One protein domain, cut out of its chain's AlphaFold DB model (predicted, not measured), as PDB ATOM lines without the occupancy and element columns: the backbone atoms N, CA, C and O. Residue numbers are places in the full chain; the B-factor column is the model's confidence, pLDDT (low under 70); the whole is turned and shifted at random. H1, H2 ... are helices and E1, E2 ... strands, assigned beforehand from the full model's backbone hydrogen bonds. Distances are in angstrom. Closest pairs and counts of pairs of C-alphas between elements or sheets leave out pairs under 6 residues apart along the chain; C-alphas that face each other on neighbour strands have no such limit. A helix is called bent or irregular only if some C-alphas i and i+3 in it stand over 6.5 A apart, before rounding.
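Overview. This is residues 58 to 177 of the 312 residues of the protein "RepA" of Crocosphaera watsonii WH 0005 (UniProt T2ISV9). A small three-stranded sheet has two crossed helices, H2 and H4, packed over one face. H3 packs on one end of H4, H1 and H6 cross at the other end of the domain, and H5 sits off to one side, touching no helix. The 120 printed residues run H1 H2 E1 H3 H4 E2 E3 H5 H6; the sheet, E1 - E3 - E2, is antiparallel, and the class is mixed, helices and strands. The whole is compact, with a radius of gyration of the C-alphas of 14.0 A, and spans 39 by 30 by 21 A.

Along the chain. H1, residues 61 to 69, begins at C-alpha 61 (11.953, 29.159, -45.077) and is 12.5 A long. H2 is residues 76 to 86, 15.4 A; E1 93 to 95; H3 98 to 105; H4 109 to 121, 18.5 A; E2 125 to 131, 16.4 A; E3 134 to 139, 16.0 A. H5, residues 149 to 158, is only just irregular: C-alphas 150 and 153 are 6.6 A apart. H6, residues 165 to 176, 16.6 A, ends at C-alpha 176 (6.604, 28.125, -56.986).

Arrangement. E2 and E3 form a hairpin, with N 128 and O 136 2.8 A apart; E1 pairs with E3 through N 94 and O 137, 2.8 A. H2 runs across the strands, and H4 stands up from the sheet on the same face. H2 and H4 touch, about perpendicular at 79 degrees, closest at C-alphas 77 and 115, 4.8 A. H4 touches H3 with residues 109 to 113 alone, closest at C-alphas 109 and 102, 5.3 A. H6 touches H1 with residues 169 to 174 alone, closest at C-alphas 170 and 62, 6.8 A. Every O i to N i+4 pair is within hydrogen-bond range in H1 to H4, but 4 of 6 in H5 and 7 of 8 in H6.

Size, cuts and confidence. The C-alphas farthest apart, Gly 132 and His 177, are 43.7 A apart. The printed part has no cut and no long link. Residues 149 to 177 have pLDDT under 70.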
ATOM      1  N   THR A  58      19.494  31.453 -37.513       79.38
ATOM      2  CA  THR A  58      18.305  31.669 -38.340       79.38
ATOM      3  C   THR A  58      18.472  30.941 -39.654       79.38
ATOM      4  O   THR A  58      19.515  31.046 -40.285       79.38
ATOM      5  N   THR A  59      17.429  30.262 -40.103       82.56
ATOM      6  CA  THR A  59      17.405  29.620 -41.414       82.56
ATOM      7  C   THR A  59      16.157  30.121 -42.139       82.56
ATOM      8  O   THR A  59      15.065  30.017 -41.577       82.56
ATOM      9  N   PRO A  60      16.264  30.731 -43.333       78.62
ATOM     10  CA  PRO A  60      15.096  31.114 -44.116       78.62
ATOM     11  C   PRO A  60      14.213  29.916 -44.456       78.62
ATOM     12  O   PRO A  60      14.696  28.795 -44.613       78.62
ATOM     13  N   HIS A  61      12.919  30.177 -44.652       78.31
ATOM     14  CA  HIS A  61      11.953  29.159 -45.077       78.31
ATOM     15  C   HIS A  61      12.387  28.453 -46.366       78.31
ATOM     16  O   HIS A  61      12.333  27.228 -46.434       78.31
ATOM     17  N   PHE A  62      12.912  29.213 -47.333       80.69
ATOM     18  CA  PHE A  62      13.468  28.674 -48.572       80.69
ATOM     19  C   PHE A  62      14.510  27.577 -48.320       80.69
ATOM     20  O   PHE A  62      14.429  26.507 -48.909       80.69
ATOM     21  N   THR A  63      15.465  27.797 -47.417       85.69
ATOM     22  CA  THR A  63      16.501  26.799 -47.140       85.69
ATOM     23  C   THR A  63      15.894  25.517 -46.589       85.69
ATOM     24  O   THR A  63      16.317  24.434 -46.970       85.69
ATOM     25  N   HIS A  64      14.882  25.608 -45.721       86.44
ATOM     26  CA  HIS A  64      14.186  24.418 -45.228       86.44
ATOM     27  C   HIS A  64      13.505  23.643 -46.355       86.44
ATOM     28  O   HIS A  64      13.582  22.416 -46.380       86.44
ATOM     29  N   GLN A  65      12.885  24.351 -47.294       84.38
ATOM     30  CA  GLN A  65      12.297  23.745 -48.479       84.38
ATOM     31  C   GLN A  65      13.370  23.100 -49.367       84.38
ATOM     32  O   GLN A  65      13.225  21.947 -49.761       84.38
ATOM     33  N   TYR A  66      14.478  23.799 -49.618       85.56
ATOM     34  CA  TYR A  66      15.593  23.295 -50.413       85.56
ATOM     35  C   TYR A  66      16.188  22.011 -49.826       85.56
ATOM     36  O   TYR A  66      16.347  21.019 -50.531       85.56
ATOM     37  N   LEU A  67      16.437  21.999 -48.513       90.31
ATOM     38  CA  LEU A  67      16.920  20.822 -47.789       90.31
ATOM     39  C   LEU A  67      15.950  19.634 -47.883       90.31
ATOM     40  O   LEU A  67      16.392  18.492 -47.819       90.31
ATOM     41  N   ALA A  68      14.644  19.889 -47.992       88.50
ATOM     42  CA  ALA A  68      13.626  18.845 -48.053       88.50
ATOM     43  C   ALA A  68      13.403  18.293 -49.470       88.50
ATOM     44  O   ALA A  68      13.112  17.107 -49.614       88.50
ATOM     45  N   LEU A  69      13.503  19.142 -50.497       87.06
ATOM     46  CA  LEU A  69      13.183  18.782 -51.882       87.06
ATOM     47  C   LEU A  69      14.387  18.273 -52.677       87.06
ATOM     48  O   LEU A  69      14.208  17.525 -53.635       87.06
ATOM     49  N   GLU A  70      15.604  18.666 -52.308       88.94
ATOM     50  CA  GLU A  70      16.791  18.328 -53.087       88.94
ATOM     51  C   GLU A  70      17.193  16.844 -52.914       88.94
ATOM     52  O   GLU A  70      17.578  16.436 -51.814       88.94
ATOM     53  N   PRO A  71      17.195  16.020 -53.985       89.25
ATOM     54  CA  PRO A  71      17.396  14.570 -53.862       89.25
ATOM     55  C   PRO A  71      18.779  14.153 -53.336       89.25
ATOM     56  O   PRO A  71      18.914  13.117 -52.682       89.25
ATOM     57  N   GLU A  72      19.823  14.946 -53.609       90.88
ATOM     58  CA  GLU A  72      21.184  14.687 -53.108       90.88
ATOM     59  C   GLU A  72      21.321  15.014 -51.604       90.88
ATOM     60  O   GLU A  72      22.225  14.507 -50.934       90.88
ATOM     61  N   LEU A  73      20.415  15.821 -51.036       91.50
ATOM     62  CA  LEU A  73      20.436  16.236 -49.632       91.50
ATOM     63  C   LEU A  73      19.621  15.272 -48.767       91.50
ATOM     64  O   LEU A  73      18.619  15.633 -48.165       91.50
ATOM     65  N   THR A  74      20.066  14.018 -48.668       92.44
ATOM     66  CA  THR A  74      19.343  12.979 -47.918       92.44
ATOM     67  C   THR A  74      20.168  12.373 -46.786       92.44
ATOM     68  O   THR A  74      21.402  12.309 -46.821       92.44
ATOM     69  N   GLY A  75      19.473  11.928 -45.732       92.88
ATOM     70  CA  GLY A  75      20.013  11.120 -44.634       92.88
ATOM     71  C   GLY A  75      21.292  11.675 -44.000       92.88
ATOM     72  O   GLY A  75      21.250  12.526 -43.113       92.88
ATOM     73  N   LYS A  76      22.447  11.160 -44.438       94.25
ATOM     74  CA  LYS A  76      23.772  11.520 -43.905       94.25
ATOM     75  C   LYS A  76      24.155  12.960 -44.225       94.25
ATOM     76  O   LYS A  76      24.737  13.612 -43.364       94.25
ATOM     77  N   VAL A  77      23.810  13.459 -45.414       95.44
ATOM     78  CA  VAL A  77      24.156  14.824 -45.836       95.44
ATOM     79  C   VAL A  77      23.432  15.843 -44.959       95.44
ATOM     80  O   VAL A  77      24.074  16.713 -44.373       95.44
ATOM     81  N   LEU A  78      22.126  15.653 -44.744       94.75
ATOM     82  CA  LEU A  78      21.335  16.464 -43.810       94.75
ATOM     83  C   LEU A  78      21.849  16.359 -42.374       94.75
ATOM     84  O   LEU A  78      21.953  17.369 -41.679       94.75
ATOM     85  N   LYS A  79      22.221  15.151 -41.926       95.06
ATOM     86  CA  LYS A  79      22.798  14.952 -40.589       95.06
ATOM     87  C   LYS A  79      24.070  15.789 -40.413       95.06
ATOM     88  O   LYS A  79      24.232  16.425 -39.375       95.06
ATOM     89  N   VAL A  80      24.956  15.801 -41.416       95.25
ATOM     90  CA  VAL A  80      26.198  16.594 -41.400       95.25
ATOM     91  C   VAL A  80      25.880  18.085 -41.438       95.25
ATOM     92  O   VAL A  80      26.428  18.825 -40.629       95.25
ATOM     93  N   PHE A  81      24.952  18.521 -42.291       94.62
ATOM     94  CA  PHE A  81      24.518  19.917 -42.363       94.62
ATOM     95  C   PHE A  81      24.014  20.445 -41.012       94.62
ATOM     96  O   PHE A  81      24.496  21.467 -40.521       94.62
ATOM     97  N   HIS A  82      23.094  19.723 -40.366       93.06
ATOM     98  CA  HIS A  82      22.563  20.121 -39.061       93.06
ATOM     99  C   HIS A  82      23.628  20.099 -37.966       93.06
ATOM    100  O   HIS A  82      23.631  20.973 -37.098       93.06
ATOM    101  N   TYR A  83      24.551  19.135 -38.011       94.06
ATOM    102  CA  TYR A  83      25.665  19.103 -37.073       94.06
ATOM    103  C   TYR A  83      26.578  20.317 -37.252       94.06
ATOM    104  O   TYR A  83      26.874  20.988 -36.268       94.06
ATOM    105  N   VAL A  84      26.945  20.658 -38.491       92.38
ATOM    106  CA  VAL A  84      27.719  21.869 -38.799       92.38
ATOM    107  C   VAL A  84      27.006  23.110 -38.264       92.38
ATOM    108  O   VAL A  84      27.631  23.892 -37.556       92.38
ATOM    109  N   CYS A  85      25.692  23.237 -38.483       90.69
ATOM    110  CA  CYS A  85      24.897  24.349 -37.951       90.69
ATOM    111  C   CYS A  85      24.950  24.467 -36.416       90.69
ATOM    112  O   CYS A  85      24.829  25.567 -35.886       90.69
ATOM    113  N   SER A  86      25.129  23.355 -35.695       89.75
ATOM    114  CA  SER A  86      25.198  23.350 -34.226       89.75
ATOM    115  C   SER A  86      26.540  23.828 -33.660       89.75
ATOM    116  O   SER A  86      26.606  24.258 -32.508       89.75
ATOM    117  N   ILE A  87      27.603  23.761 -34.464       90.00
ATOM    118  CA  ILE A  87      28.971  24.116 -34.062       90.00
ATOM    119  C   ILE A  87      29.456  25.424 -34.697       90.00
ATOM    120  O   ILE A  87      30.627  25.755 -34.548       90.00
ATOM    121  N   LEU A  88      28.579  26.160 -35.389       88.25
ATOM    122  CA  LEU A  88      28.921  27.446 -35.993       88.25
ATOM    123  C   LEU A  88      29.398  28.453 -34.948       88.25
ATOM    124  O   LEU A  88      28.824  28.586 -33.861       88.25
ATOM    125  N   GLU A  89      30.428  29.192 -35.333       84.25
ATOM    126  CA  GLU A  89      30.904  30.372 -34.629       84.25
ATOM    127  C   GLU A  89      30.275  31.637 -35.235       84.25
ATOM    128  O   GLU A  89      29.387  31.577 -36.094       84.25
ATOM    129  N   PHE A  90      30.702  32.806 -34.752       74.31
ATOM    130  CA  PHE A  90      30.263  34.082 -35.308       74.31
ATOM    131  C   PHE A  90      30.639  34.204 -36.797       74.31
ATOM    132  O   PHE A  90      31.583  33.573 -37.279       74.31
ATOM    133  N   ASP A  91      29.855  34.990 -37.535       74.25
ATOM    134  CA  ASP A  91      30.019  35.239 -38.977       74.25
ATOM    135  C   ASP A  91      29.964  33.979 -39.858       74.25
ATOM    136  O   ASP A  91      30.524  33.939 -40.961       74.25
ATOM    137  N   ASN A  92      29.238  32.958 -39.384       86.69
ATOM    138  CA  ASN A  92      28.999  31.685 -40.068       86.69
ATOM    139  C   ASN A  92      30.238  30.812 -40.299       86.69
ATOM    140  O   ASN A  92      30.181  29.861 -41.084       86.69
ATOM    141  N   TRP A  93      31.353  31.101 -39.641       88.44
ATOM    142  CA  TRP A  93      32.550  30.290 -39.784       88.44
ATOM    143  C   TRP A  93      32.525  29.077 -38.865       88.44
ATOM    144  O   TRP A  93      31.978  29.097 -37.766       88.44
ATOM    145  N   VAL A  94      33.151  28.005 -39.329       91.00
ATOM    146  CA  VAL A  94      33.421  26.828 -38.523       91.00
ATOM    147  C   VAL A  94      34.759  26.233 -38.932       91.00
ATOM    148  O   VAL A  94      35.070  26.095 -40.120       91.00
ATOM    149  N   ASP A  95      35.551  25.868 -37.933       90.69
ATOM    150  CA  ASP A  95      36.771  25.108 -38.127       90.69
ATOM    151  C   ASP A  95      36.646  23.735 -37.463       90.69
ATOM    152  O   ASP A  95      36.390  23.630 -36.264       90.69
ATOM    153  N   PHE A  96      36.783  22.662 -38.243       91.06
ATOM    154  CA  PHE A  96      36.747  21.308 -37.703       91.06
ATOM    155  C   PHE A  96      37.508  20.299 -38.564       91.06
ATOM    156  O   PHE A  96      37.567  20.367 -39.793       91.06
ATOM    157  N   SER A  97      38.009  19.259 -37.899       91.56
ATOM    158  CA  SER A  97      38.539  18.075 -38.568       91.56
ATOM    159  C   SER A  97      37.412  17.132 -38.992       91.56
ATOM    160  O   SER A  97      36.557  16.757 -38.186       91.56
ATOM    161  N   THR A  98      37.443  16.663 -40.243       92.38
ATOM    162  CA  THR A  98      36.500  15.657 -40.764       92.38
ATOM    163  C   THR A  98      36.508  14.368 -39.937       92.38
ATOM    164  O   THR A  98      35.473  13.724 -39.800       92.38
ATOM    165  N   VAL A  99      37.663  13.995 -39.371       93.81
ATOM    166  CA  VAL A  99      37.797  12.810 -38.504       93.81
ATOM    167  C   VAL A  99      37.007  13.005 -37.216       93.81
ATOM    168  O   VAL A  99      36.214  12.146 -36.848       93.81
ATOM    169  N   TRP A 100      37.155  14.170 -36.588       93.56
ATOM    170  CA  TRP A 100      36.456  14.494 -35.349       93.56
ATOM    171  C   TRP A 100      34.933  14.508 -35.535       93.56
ATOM    172  O   TRP A 100      34.203  13.934 -34.731       93.56
ATOM    173  N   VAL A 101      34.439  15.093 -36.633       94.12
ATOM    174  CA  VAL A 101      33.000  15.074 -36.953       94.12
ATOM    175  C   VAL A 101      32.501  13.653 -37.204       94.12
ATOM    176  O   VAL A 101      31.435  13.278 -36.714       94.12
ATOM    177  N   ALA A 102      33.276  12.840 -37.926       95.25
ATOM    178  CA  ALA A 102      32.930  11.449 -38.192       95.25
ATOM    179  C   ALA A 102      32.784  10.639 -36.892       95.25
ATOM    180  O   ALA A 102      31.765   9.974 -36.705       95.25
ATOM    181  N   GLU A 103      33.731  10.778 -35.962       95.00
ATOM    182  CA  GLU A 103      33.680  10.145 -34.638       95.00
ATOM    183  C   GLU A 103      32.461  10.602 -33.831       95.00
ATOM    184  O   GLU A 103      31.711   9.773 -33.315       95.00
ATOM    185  N   LYS A 104      32.204  11.916 -33.770       94.31
ATOM    186  CA  LYS A 104      31.063  12.478 -33.029       94.31
ATOM    187  C   LYS A 104      29.713  12.017 -33.566       94.31
ATOM    188  O   LYS A 104      28.771  11.848 -32.797       94.31
ATOM    189  N   MET A 105      29.610  11.810 -34.875       93.88
ATOM    190  CA  MET A 105      28.361  11.432 -35.532       93.88
ATOM    191  C   MET A 105      28.169   9.918 -35.694       93.88
ATOM    192  O   MET A 105      27.097   9.508 -36.164       93.88
ATOM    193  N   GLY A 106      29.180   9.109 -35.348       93.94
ATOM    194  CA  GLY A 106      29.205   7.666 -35.603       93.94
ATOM    195  C   GLY A 106      29.225   7.322 -37.098       93.94
ATOM    196  O   GLY A 106      28.586   6.363 -37.521       93.94
ATOM    197  N   LEU A 107      29.886   8.147 -37.915       95.06
ATOM    198  CA  LEU A 107      29.994   7.992 -39.367       95.06
ATOM    199  C   LEU A 107      31.423   7.620 -39.775       95.06
ATOM    200  O   LEU A 107      32.378   7.830 -39.032       95.06
ATOM    201  N   LYS A 108      31.590   7.106 -40.997       96.12
ATOM    202  CA  LYS A 108      32.926   6.953 -41.589       96.12
ATOM    203  C   LYS A 108      33.433   8.306 -42.087       96.12
ATOM    204  O   LYS A 108      32.661   9.100 -42.625       96.12
ATOM    205  N   ARG A 109      34.747   8.540 -41.999       95.00
ATOM    206  CA  ARG A 109      35.402   9.762 -42.510       95.00
ATOM    207  C   ARG A 109      35.028  10.063 -43.967       95.00
ATOM    208  O   ARG A 109      34.764  11.212 -44.302       95.00
ATOM    209  N   GLU A 110      34.995   9.039 -44.815       95.12
ATOM    210  CA  GLU A 110      34.636   9.148 -46.236       95.12
ATOM    211  C   GLU A 110      33.223   9.707 -46.429       95.12
ATOM    212  O   GLU A 110      33.037  10.614 -47.228       95.12
ATOM    213  N   GLN A 111      32.260   9.252 -45.621       95.12
ATOM    214  CA  GLN A 111      30.864   9.695 -45.692       95.12
ATOM    215  C   GLN A 111      30.713  11.166 -45.306       95.12
ATOM    216  O   GLN A 111      29.922  11.885 -45.908       95.12
ATOM    217  N   VAL A 112      31.479  11.627 -44.313       95.25
ATOM    218  CA  VAL A 112      31.495  13.049 -43.941       95.25
ATOM    219  C   VAL A 112      32.174  13.871 -45.033       95.25
ATOM    220  O   VAL A 112      31.665  14.920 -45.408       95.25
ATOM    221  N   SER A 113      33.290  13.393 -45.590       94.94
ATOM    222  CA  SER A 113      33.968  14.092 -46.686       94.94
ATOM    223  C   SER A 113      33.097  14.204 -47.937       94.94
ATOM    224  O   SER A 113      33.153  15.227 -48.613       94.94
ATOM    225  N   GLU A 114      32.332  13.167 -48.261       95.69
ATOM    226  CA  GLU A 114      31.385  13.159 -49.373       95.69
ATOM    227  C   GLU A 114      30.226  14.124 -49.113       95.69
ATOM    228  O   GLU A 114      29.940  14.972 -49.954       95.69
ATOM    229  N   ALA A 115      29.642  14.092 -47.910       96.19
ATOM    230  CA  ALA A 115      28.601  15.035 -47.515       96.19
ATOM    231  C   ALA A 115      29.066  16.495 -47.613       96.19
ATOM    232  O   ALA A 115      28.338  17.325 -48.145       96.19
ATOM    233  N   LEU A 116      30.284  16.816 -47.164       95.12
ATOM    234  CA  LEU A 116      30.826  18.177 -47.266       95.12
ATOM    235  C   LEU A 116      30.998  18.629 -48.719       95.12
ATOM    236  O   LEU A 116      30.681  19.771 -49.030       95.12
ATOM    237  N   LYS A 117      31.432  17.736 -49.617       94.62
ATOM    238  CA  LYS A 117      31.522  18.037 -51.055       94.62
ATOM    239  C   LYS A 117      30.149  18.296 -51.673       94.62
ATOM    240  O   LYS A 117      30.025  19.200 -52.490       94.62
ATOM    241  N   ILE A 118      29.131  17.522 -51.288       95.00
ATOM    242  CA  ILE A 118      27.753  17.735 -51.753       95.00
ATOM    243  C   ILE A 118      27.240  19.088 -51.248       95.00
ATOM    244  O   ILE A 118      26.740  19.877 -52.038       95.00
ATOM    245  N   LEU A 119      27.420  19.396 -49.962       94.25
ATOM    246  CA  LEU A 119      26.992  20.672 -49.376       94.25
ATOM    247  C   LEU A 119      27.689  21.883 -50.008       94.25
ATOM    248  O   LEU A 119      27.063  22.926 -50.179       94.25
ATOM    249  N   GLU A 120      28.962  21.741 -50.368       93.62
ATOM    250  CA  GLU A 120      29.722  22.757 -51.097       93.62
ATOM    251  C   GLU A 120      29.215  22.937 -52.530       93.62
ATOM    252  O   GLU A 120      28.906  24.052 -52.939       93.62
ATOM    253  N   LYS A 121      29.042  21.835 -53.274       92.00
ATOM    254  CA  LYS A 121      28.473  21.847 -54.631       92.00
ATOM    255  C   LYS A 121      27.088  22.501 -54.652       92.00
ATOM    256  O   LYS A 121      26.771  23.244 -55.572       92.00
ATOM    257  N   LYS A 122      26.282  22.236 -53.622       88.56
ATOM    258  CA  LYS A 122      24.920  22.757 -53.450       88.56
ATOM    259  C   LYS A 122      24.876  24.181 -52.891       88.56
ATOM    260  O   LYS A 122      23.794  24.673 -52.603       88.56
ATOM    261  N   GLY A 123      26.021  24.841 -52.698       88.25
ATOM    262  CA  GLY A 123      26.090  26.230 -52.239       88.25
ATOM    263  C   GLY A 123      25.636  26.453 -50.794       88.25
ATOM    264  O   GLY A 123      25.415  27.594 -50.400       88.25
ATOM    265  N   LEU A 124      25.487  25.397 -49.988       90.94
ATOM    266  CA  LEU A 124      25.130  25.505 -48.567       90.94
ATOM    267  C   LEU A 124      26.355  25.806 -47.700       90.94
ATOM    268  O   LEU A 124      26.248  26.511 -46.696       90.94
ATOM    269  N   LEU A 125      27.517  25.280 -48.094       92.69
ATOM    270  CA  LEU A 125      28.806  25.568 -47.478       92.69
ATOM    271  C   LEU A 125      29.750  26.201 -48.498       92.69
ATOM    272  O   LEU A 125      29.791  25.803 -49.655       92.69
ATOM    273  N   ILE A 126      30.551  27.154 -48.043       90.56
ATOM    274  CA  ILE A 126      31.614  27.787 -48.813       90.56
ATOM    275  C   ILE A 126      32.931  27.325 -48.201       90.56
ATOM    276  O   ILE A 126      33.143  27.423 -46.986       90.56
ATOM    277  N   ARG A 127      33.812  26.774 -49.032       90.94
ATOM    278  CA  ARG A 127      35.140  26.359 -48.590       90.94
ATOM    279  C   ARG A 127      36.019  27.595 -48.416       90.94
ATOM    280  O   ARG A 127      36.188  28.371 -49.348       90.94
ATOM    281  N   GLY A 128      36.564  27.765 -47.218       89.00
ATOM    282  CA  GLY A 128      37.522  28.815 -46.900       89.00
ATOM    283  C   GLY A 128      38.966  28.333 -46.976       89.00
ATOM    284  O   GLY A 128      39.304  27.350 -47.643       89.00
ATOM    285  N   GLU A 129      39.826  29.036 -46.246       89.12
ATOM    286  CA  GLU A 129      41.255  28.753 -46.176       89.12
ATOM    287  C   GLU A 129      41.562  27.370 -45.592       89.12
ATOM    288  O   GLU A 129      40.825  26.804 -44.777       89.12
ATOM    289  N   LYS A 130      42.703  26.817 -46.003       89.81
ATOM    290  CA  LYS A 130      43.209  25.555 -45.472       89.81
ATOM    291  C   LYS A 130      44.008  25.812 -44.196       89.81
ATOM    292  O   LYS A 130      45.071  26.424 -44.248       89.81
ATOM    293  N   ILE A 131      43.542  25.275 -43.073       87.38
ATOM    294  CA  ILE A 131      44.208  25.363 -41.773       87.38
ATOM    295  C   ILE A 131      44.896  24.022 -41.497       87.38
ATOM    296  O   ILE A 131      44.277  23.021 -41.133       87.38
ATOM    297  N   GLY A 132      46.209  23.976 -41.728       87.31
ATOM    298  CA  GLY A 132      47.013  22.766 -41.548       87.31
ATOM    299  C   GLY A 132      46.547  21.603 -42.435       87.31
ATOM    300  O   GLY A 132      46.850  21.551 -43.629       87.31
ATOM    301  N   ARG A 133      45.844  20.629 -41.840       82.88
ATOM    302  CA  ARG A 133      45.375  19.404 -42.522       82.88
ATOM    303  C   ARG A 133      43.888  19.422 -42.881       82.88
ATOM    304  O   ARG A 133      43.433  18.483 -43.537       82.88
ATOM    305  N   HIS A 134      43.143  20.446 -42.481       86.69
ATOM    306  CA  HIS A 134      41.707  20.570 -42.731       86.69
ATOM    307  C   HIS A 134      41.370  21.945 -43.319       86.69
ATOM    308  O   HIS A 134      42.243  22.792 -43.495       86.69
ATOM    309  N   TYR A 135      40.117  22.122 -43.728       88.75
ATOM    310  CA  TYR A 135      39.622  23.369 -44.306       88.75
ATOM    311  C   TYR A 135      38.726  24.069 -43.300       88.75
ATOM    312  O   TYR A 135      37.935  23.410 -42.622       88.75
ATOM    313  N   LYS A 136      38.820  25.394 -43.268       92.06
ATOM    314  CA  LYS A 136      37.808  26.235 -42.649       92.06
ATOM    315  C   LYS A 136      36.582  26.243 -43.558       92.06
ATOM    316  O   LYS A 136      36.711  26.380 -44.775       92.06
ATOM    317  N   TRP A 137      35.399  26.099 -42.985       92.75
ATOM    318  CA  TRP A 137      34.143  26.132 -43.729       92.75
ATOM    319  C   TRP A 137      33.325  27.330 -43.296       92.75
ATOM    320  O   TRP A 137      33.335  27.718 -42.129       92.75
ATOM    321  N   ARG A 138      32.585  27.898 -44.239       91.25
ATOM    322  CA  ARG A 138      31.591  28.918 -43.959       91.25
ATOM    323  C   ARG A 138      30.221  28.409 -44.339       91.25
ATOM    324  O   ARG A 138      30.048  27.877 -45.428       91.25
ATOM    325  N   LEU A 139      29.237  28.600 -43.480       91.00
ATOM    326  CA  LEU A 139      27.848  28.431 -43.874       91.00
ATOM    327  C   LEU A 139      27.431  29.596 -44.774       91.00
ATOM    328  O   LEU A 139      27.682  30.752 -44.430       91.00
ATOM    329  N   ASN A 140      26.770  29.305 -45.895       88.31
ATOM    330  CA  ASN A 140      26.260  30.349 -46.775       88.31
ATOM    331  C   ASN A 140      25.290  31.267 -45.990       88.31
ATOM    332  O   ASN A 140      24.262  30.776 -45.511       88.31
ATOM    333  N   PRO A 141      25.586  32.577 -45.848       85.00
ATOM    334  CA  PRO A 141      24.719  33.539 -45.159       85.00
ATOM    335  C   PRO A 141      23.309  33.660 -45.752       85.00
ATOM    336  O   PRO A 141      22.362  34.029 -45.048       85.00
ATOM    337  N   GLU A 142      23.122  33.318 -47.028       80.25
ATOM    338  CA  GLU A 142      21.794  33.194 -47.629       80.25
ATOM    339  C   GLU A 142      21.042  31.957 -47.125       80.25
ATOM    340  O   GLU A 142      19.827  32.022 -46.927       80.25
ATOM    341  N   ALA A 143      21.754  30.858 -46.861       84.56
ATOM    342  CA  ALA A 143      21.176  29.591 -46.434       84.56
ATOM    343  C   ALA A 143      20.829  29.569 -44.945       84.56
ATOM    344  O   ALA A 143      19.749  29.123 -44.573       84.56
ATOM    345  N   ALA A 144      21.703  30.061 -44.080       85.19
ATOM    346  CA  ALA A 144      21.398  30.268 -42.670       85.19
ATOM    347  C   ALA A 144      22.374  31.288 -42.077       85.19
ATOM    348  O   ALA A 144      23.405  31.588 -42.668       85.19
ATOM    349  N   TRP A 145      22.050  31.857 -40.921       84.31
ATOM    350  CA  TRP A 145      22.842  32.900 -40.285       84.31
ATOM    351  C   TRP A 145      22.959  32.703 -38.782       84.31
ATOM    352  O   TRP A 145      21.951  32.627 -38.078       84.31
ATOM    353  N   MET A 146      24.201  32.675 -38.316       81.50
ATOM    354  CA  MET A 146      24.620  32.564 -36.935       81.50
ATOM    355  C   MET A 146      25.072  33.937 -36.434       81.50
ATOM    356  O   MET A 146      26.189  34.376 -36.702       81.50
ATOM    357  N   GLY A 147      24.201  34.636 -35.704       74.25
ATOM    358  CA  GLY A 147      24.522  35.961 -35.176       74.25
ATOM    359  C   GLY A 147      23.346  36.931 -35.184       74.25
ATOM    360  O   GLY A 147      22.177  36.545 -35.134       74.25
ATOM    361  N   ARG A 148      23.652  38.232 -35.218       70.19
ATOM    362  CA  ARG A 148      22.624  39.283 -35.228       70.19
ATOM    363  C   ARG A 148      21.990  39.373 -36.610       70.19
ATOM    364  O   ARG A 148      22.697  39.466 -37.603       70.19
ATOM    365  N   ALA A 149      20.662  39.416 -36.681       66.31
ATOM    366  CA  ALA A 149      19.952  39.520 -37.958       66.31
ATOM    367  C   ALA A 149      20.348  40.767 -38.776       66.31
ATOM    368  O   ALA A 149      20.304  40.728 -40.000       66.31
ATOM    369  N   THR A 150      20.755  41.853 -38.111       65.88
ATOM    370  CA  THR A 150      21.168  43.104 -38.765       65.88
ATOM    371  C   THR A 150      22.475  42.971 -39.538       65.88
ATOM    372  O   THR A 150      22.591  43.567 -40.594       65.88
ATOM    373  N   THR A 151      23.434  42.179 -39.045       69.56
ATOM    374  CA  THR A 151      24.756  42.042 -39.679       69.56
ATOM    375  C   THR A 151      24.747  41.064 -40.848       69.56
ATOM    376  O   THR A 151      25.645  41.091 -41.678       69.56
ATOM    377  N   ARG A 152      23.706  40.229 -40.955       68.69
ATOM    378  CA  ARG A 152      23.563  39.235 -42.022       68.69
ATOM    379  C   ARG A 152      23.651  39.851 -43.417       68.69
ATOM    380  O   ARG A 152      24.353  39.320 -44.267       68.69
ATOM    381  N   TRP A 153      22.900  40.924 -43.664       67.12
ATOM    382  CA  TRP A 153      22.822  41.536 -44.990       67.12
ATOM    383  C   TRP A 153      24.118  42.245 -45.360       67.12
ATOM    384  O   TRP A 153      24.576  42.089 -46.483       67.12
ATOM    385  N   ASP A 154      24.754  42.921 -44.402       67.56
ATOM    386  CA  ASP A 154      26.079  43.507 -44.610       67.56
ATOM    387  C   ASP A 154      27.078  42.429 -45.045       67.56
ATOM    388  O   ASP A 154      27.852  42.634 -45.971       67.56
ATOM    389  N   THR A 155      27.026  41.245 -44.434       66.69
ATOM    390  CA  THR A 155      27.860  40.109 -44.832       66.69
ATOM    391  C   THR A 155      27.506  39.574 -46.222       66.69
ATOM    392  O   THR A 155      28.401  39.327 -47.017       66.69
ATOM    393  N   VAL A 156      26.220  39.419 -46.547       66.50
ATOM    394  CA  VAL A 156      25.783  38.943 -47.875       66.50
ATOM    395  C   VAL A 156      26.202  39.899 -48.996       66.50
ATOM    396  O   VAL A 156      26.582  39.434 -50.061       66.50
ATOM    397  N   TYR A 157      26.109  41.213 -48.774       62.03
ATOM    398  CA  TYR A 157      26.380  42.218 -49.805       62.03
ATOM    399  C   TYR A 157      27.861  42.560 -49.958       62.03
ATOM    400  O   TYR A 157      28.285  42.895 -51.062       62.03
ATOM    401  N   ASN A 158      28.630  42.526 -48.868       65.31
ATOM    402  CA  ASN A 158      30.050  42.876 -48.909       65.31
ATOM    403  C   ASN A 158      30.941  41.684 -49.253       65.31
ATOM    404  O   ASN A 158      32.036  41.882 -49.774       65.31
ATOM    405  N   ASP A 159      30.496  40.460 -48.965       63.12
ATOM    406  CA  ASP A 159      31.249  39.278 -49.346       63.12
ATOM    407  C   ASP A 159      30.877  38.856 -50.765       63.12
ATOM    408  O   ASP A 159      29.701  38.724 -51.103       63.12
ATOM    409  N   GLU A 160      31.885  38.578 -51.590       58.34
ATOM    410  CA  GLU A 160      31.720  37.983 -52.919       58.34
ATOM    411  C   GLU A 160      31.273  36.515 -52.789       58.34
ATOM    412  O   GLU A 160      32.033  35.577 -53.034       58.34
ATOM    413  N   ILE A 161      30.035  36.292 -52.335       62.38
ATOM    414  CA  ILE A 161      29.447  34.956 -52.261       62.38
ATOM    415  C   ILE A 161      29.293  34.449 -53.703       62.38
ATOM    416  O   ILE A 161      28.576  35.073 -54.490       62.38
ATOM    417  N   PRO A 162      29.931  33.322 -54.072       58.41
ATOM    418  CA  PRO A 162      29.838  32.805 -55.427       58.41
ATOM    419  C   PRO A 162      28.387  32.503 -55.800       58.41
ATOM    420  O   PRO A 162      27.643  31.899 -55.016       58.41
ATOM    421  N   TYR A 163      28.005  32.865 -57.026       54.75
ATOM    422  CA  TYR A 163      26.742  32.418 -57.601       54.75
ATOM    423  C   TYR A 163      26.722  30.884 -57.608       54.75
ATOM    424  O   TYR A 163      27.652  30.247 -58.106       54.75
ATOM    425  N   SER A 164      25.713  30.287 -56.976       62.75
ATOM    426  CA  SER A 164      25.674  28.849 -56.688       62.75
ATOM    427  C   SER A 164      24.330  28.233 -57.065       62.75
ATOM    428  O   SER A 164      23.331  28.943 -57.158       62.75
ATOM    429  N   ASP A 165      24.303  26.901 -57.208       63.03
ATOM    430  CA  ASP A 165      23.083  26.090 -57.416       63.03
ATOM    431  C   ASP A 165      21.990  26.469 -56.392       63.03
ATOM    432  O   ASP A 165      20.808  26.528 -56.707       63.03
ATOM    433  N   PHE A 166      22.389  26.858 -55.175       66.81
ATOM    434  CA  PHE A 166      21.488  27.377 -54.145       66.81
ATOM    435  C   PHE A 166      20.683  28.612 -54.585       66.81
ATOM    436  O   PHE A 166      19.489  28.694 -54.303       66.81
ATOM    437  N   ILE A 167      21.318  29.572 -55.265       66.00
ATOM    438  CA  ILE A 167      20.688  30.829 -55.700       66.00
ATOM    439  C   ILE A 167      19.761  30.574 -56.891       66.00
ATOM    440  O   ILE A 167      18.638  31.074 -56.907       66.00
ATOM    441  N   GLU A 168      20.174  29.737 -57.844       66.94
ATOM    442  CA  GLU A 168      19.309  29.320 -58.957       66.94
ATOM    443  C   GLU A 168      18.060  28.599 -58.443       66.94
ATOM    444  O   GLU A 168      16.935  28.924 -58.820       66.94
ATOM    445  N   LYS A 169      18.245  27.672 -57.497       66.06
ATOM    446  CA  LYS A 169      17.148  26.957 -56.843       66.06
ATOM    447  C   LYS A 169      16.273  27.870 -55.996       66.06
ATOM    448  O   LYS A 169      15.075  27.627 -55.895       66.06
ATOM    449  N   ARG A 170      16.826  28.945 -55.435       65.12
ATOM    450  CA  ARG A 170      16.054  29.985 -54.743       65.12
ATOM    451  C   ARG A 170      15.119  30.729 -55.672       65.12
ATOM    452  O   ARG A 170      13.992  31.003 -55.274       65.12
ATOM    453  N   ILE A 171      15.571  31.027 -56.884       62.41
ATOM    454  CA  ILE A 171      14.735  31.638 -57.917       62.41
ATOM    455  C   ILE A 171      13.666  30.629 -58.353       62.41
ATOM    456  O   ILE A 171      12.484  30.931 -58.260       62.41
ATOM    457  N   GLN A 172      14.068  29.401 -58.691       62.53
ATOM    458  CA  GLN A 172      13.156  28.348 -59.149       62.53
ATOM    459  C   GLN A 172      12.050  28.023 -58.124       62.53
ATOM    460  O   GLN A 172      10.870  28.083 -58.448       62.53
ATOM    461  N   TYR A 173      12.409  27.702 -56.878       60.94
ATOM    462  CA  TYR A 173      11.438  27.330 -55.837       60.94
ATOM    463  C   TYR A 173      10.729  28.546 -55.220       60.94
ATOM    464  O   TYR A 173       9.638  28.414 -54.665       60.94
ATOM    465  N   GLY A 174      11.344  29.732 -55.288       52.25
ATOM    466  CA  GLY A 174      10.739  30.994 -54.858       52.25
ATOM    467  C   GLY A 174       9.634  31.482 -55.796       52.25
ATOM    468  O   GLY A 174       8.740  32.187 -55.341       52.25
ATOM    469  N   GLU A 175       9.660  31.080 -57.068       45.81
ATOM    470  CA  GLU A 175       8.566  31.306 -58.022       45.81
ATOM    471  C   GLU A 175       7.402  30.313 -57.848       45.81
ATOM    472  O   GLU A 175       6.279  30.626 -58.236       45.81
ATOM    473  N   GLU A 176       7.632  29.154 -57.220       40.69
ATOM    474  CA  GLU A 176       6.604  28.125 -56.986       40.69
ATOM    475  C   GLU A 176       5.779  28.339 -55.701       40.69
ATOM    476  O   GLU A 176       4.695  27.767 -55.575       40.69
ATOM    477  N   HIS A 177       6.244  29.159 -54.747       38.19
ATOM    478  CA  HIS A 177       5.501  29.444 -53.516       38.19
ATOM    479  C   HIS A 177       5.091  30.908 -53.380       38.19
ATOM    480  O   HIS A 177       5.909  31.810 -53.217       38.19
TER     481      HIS A 177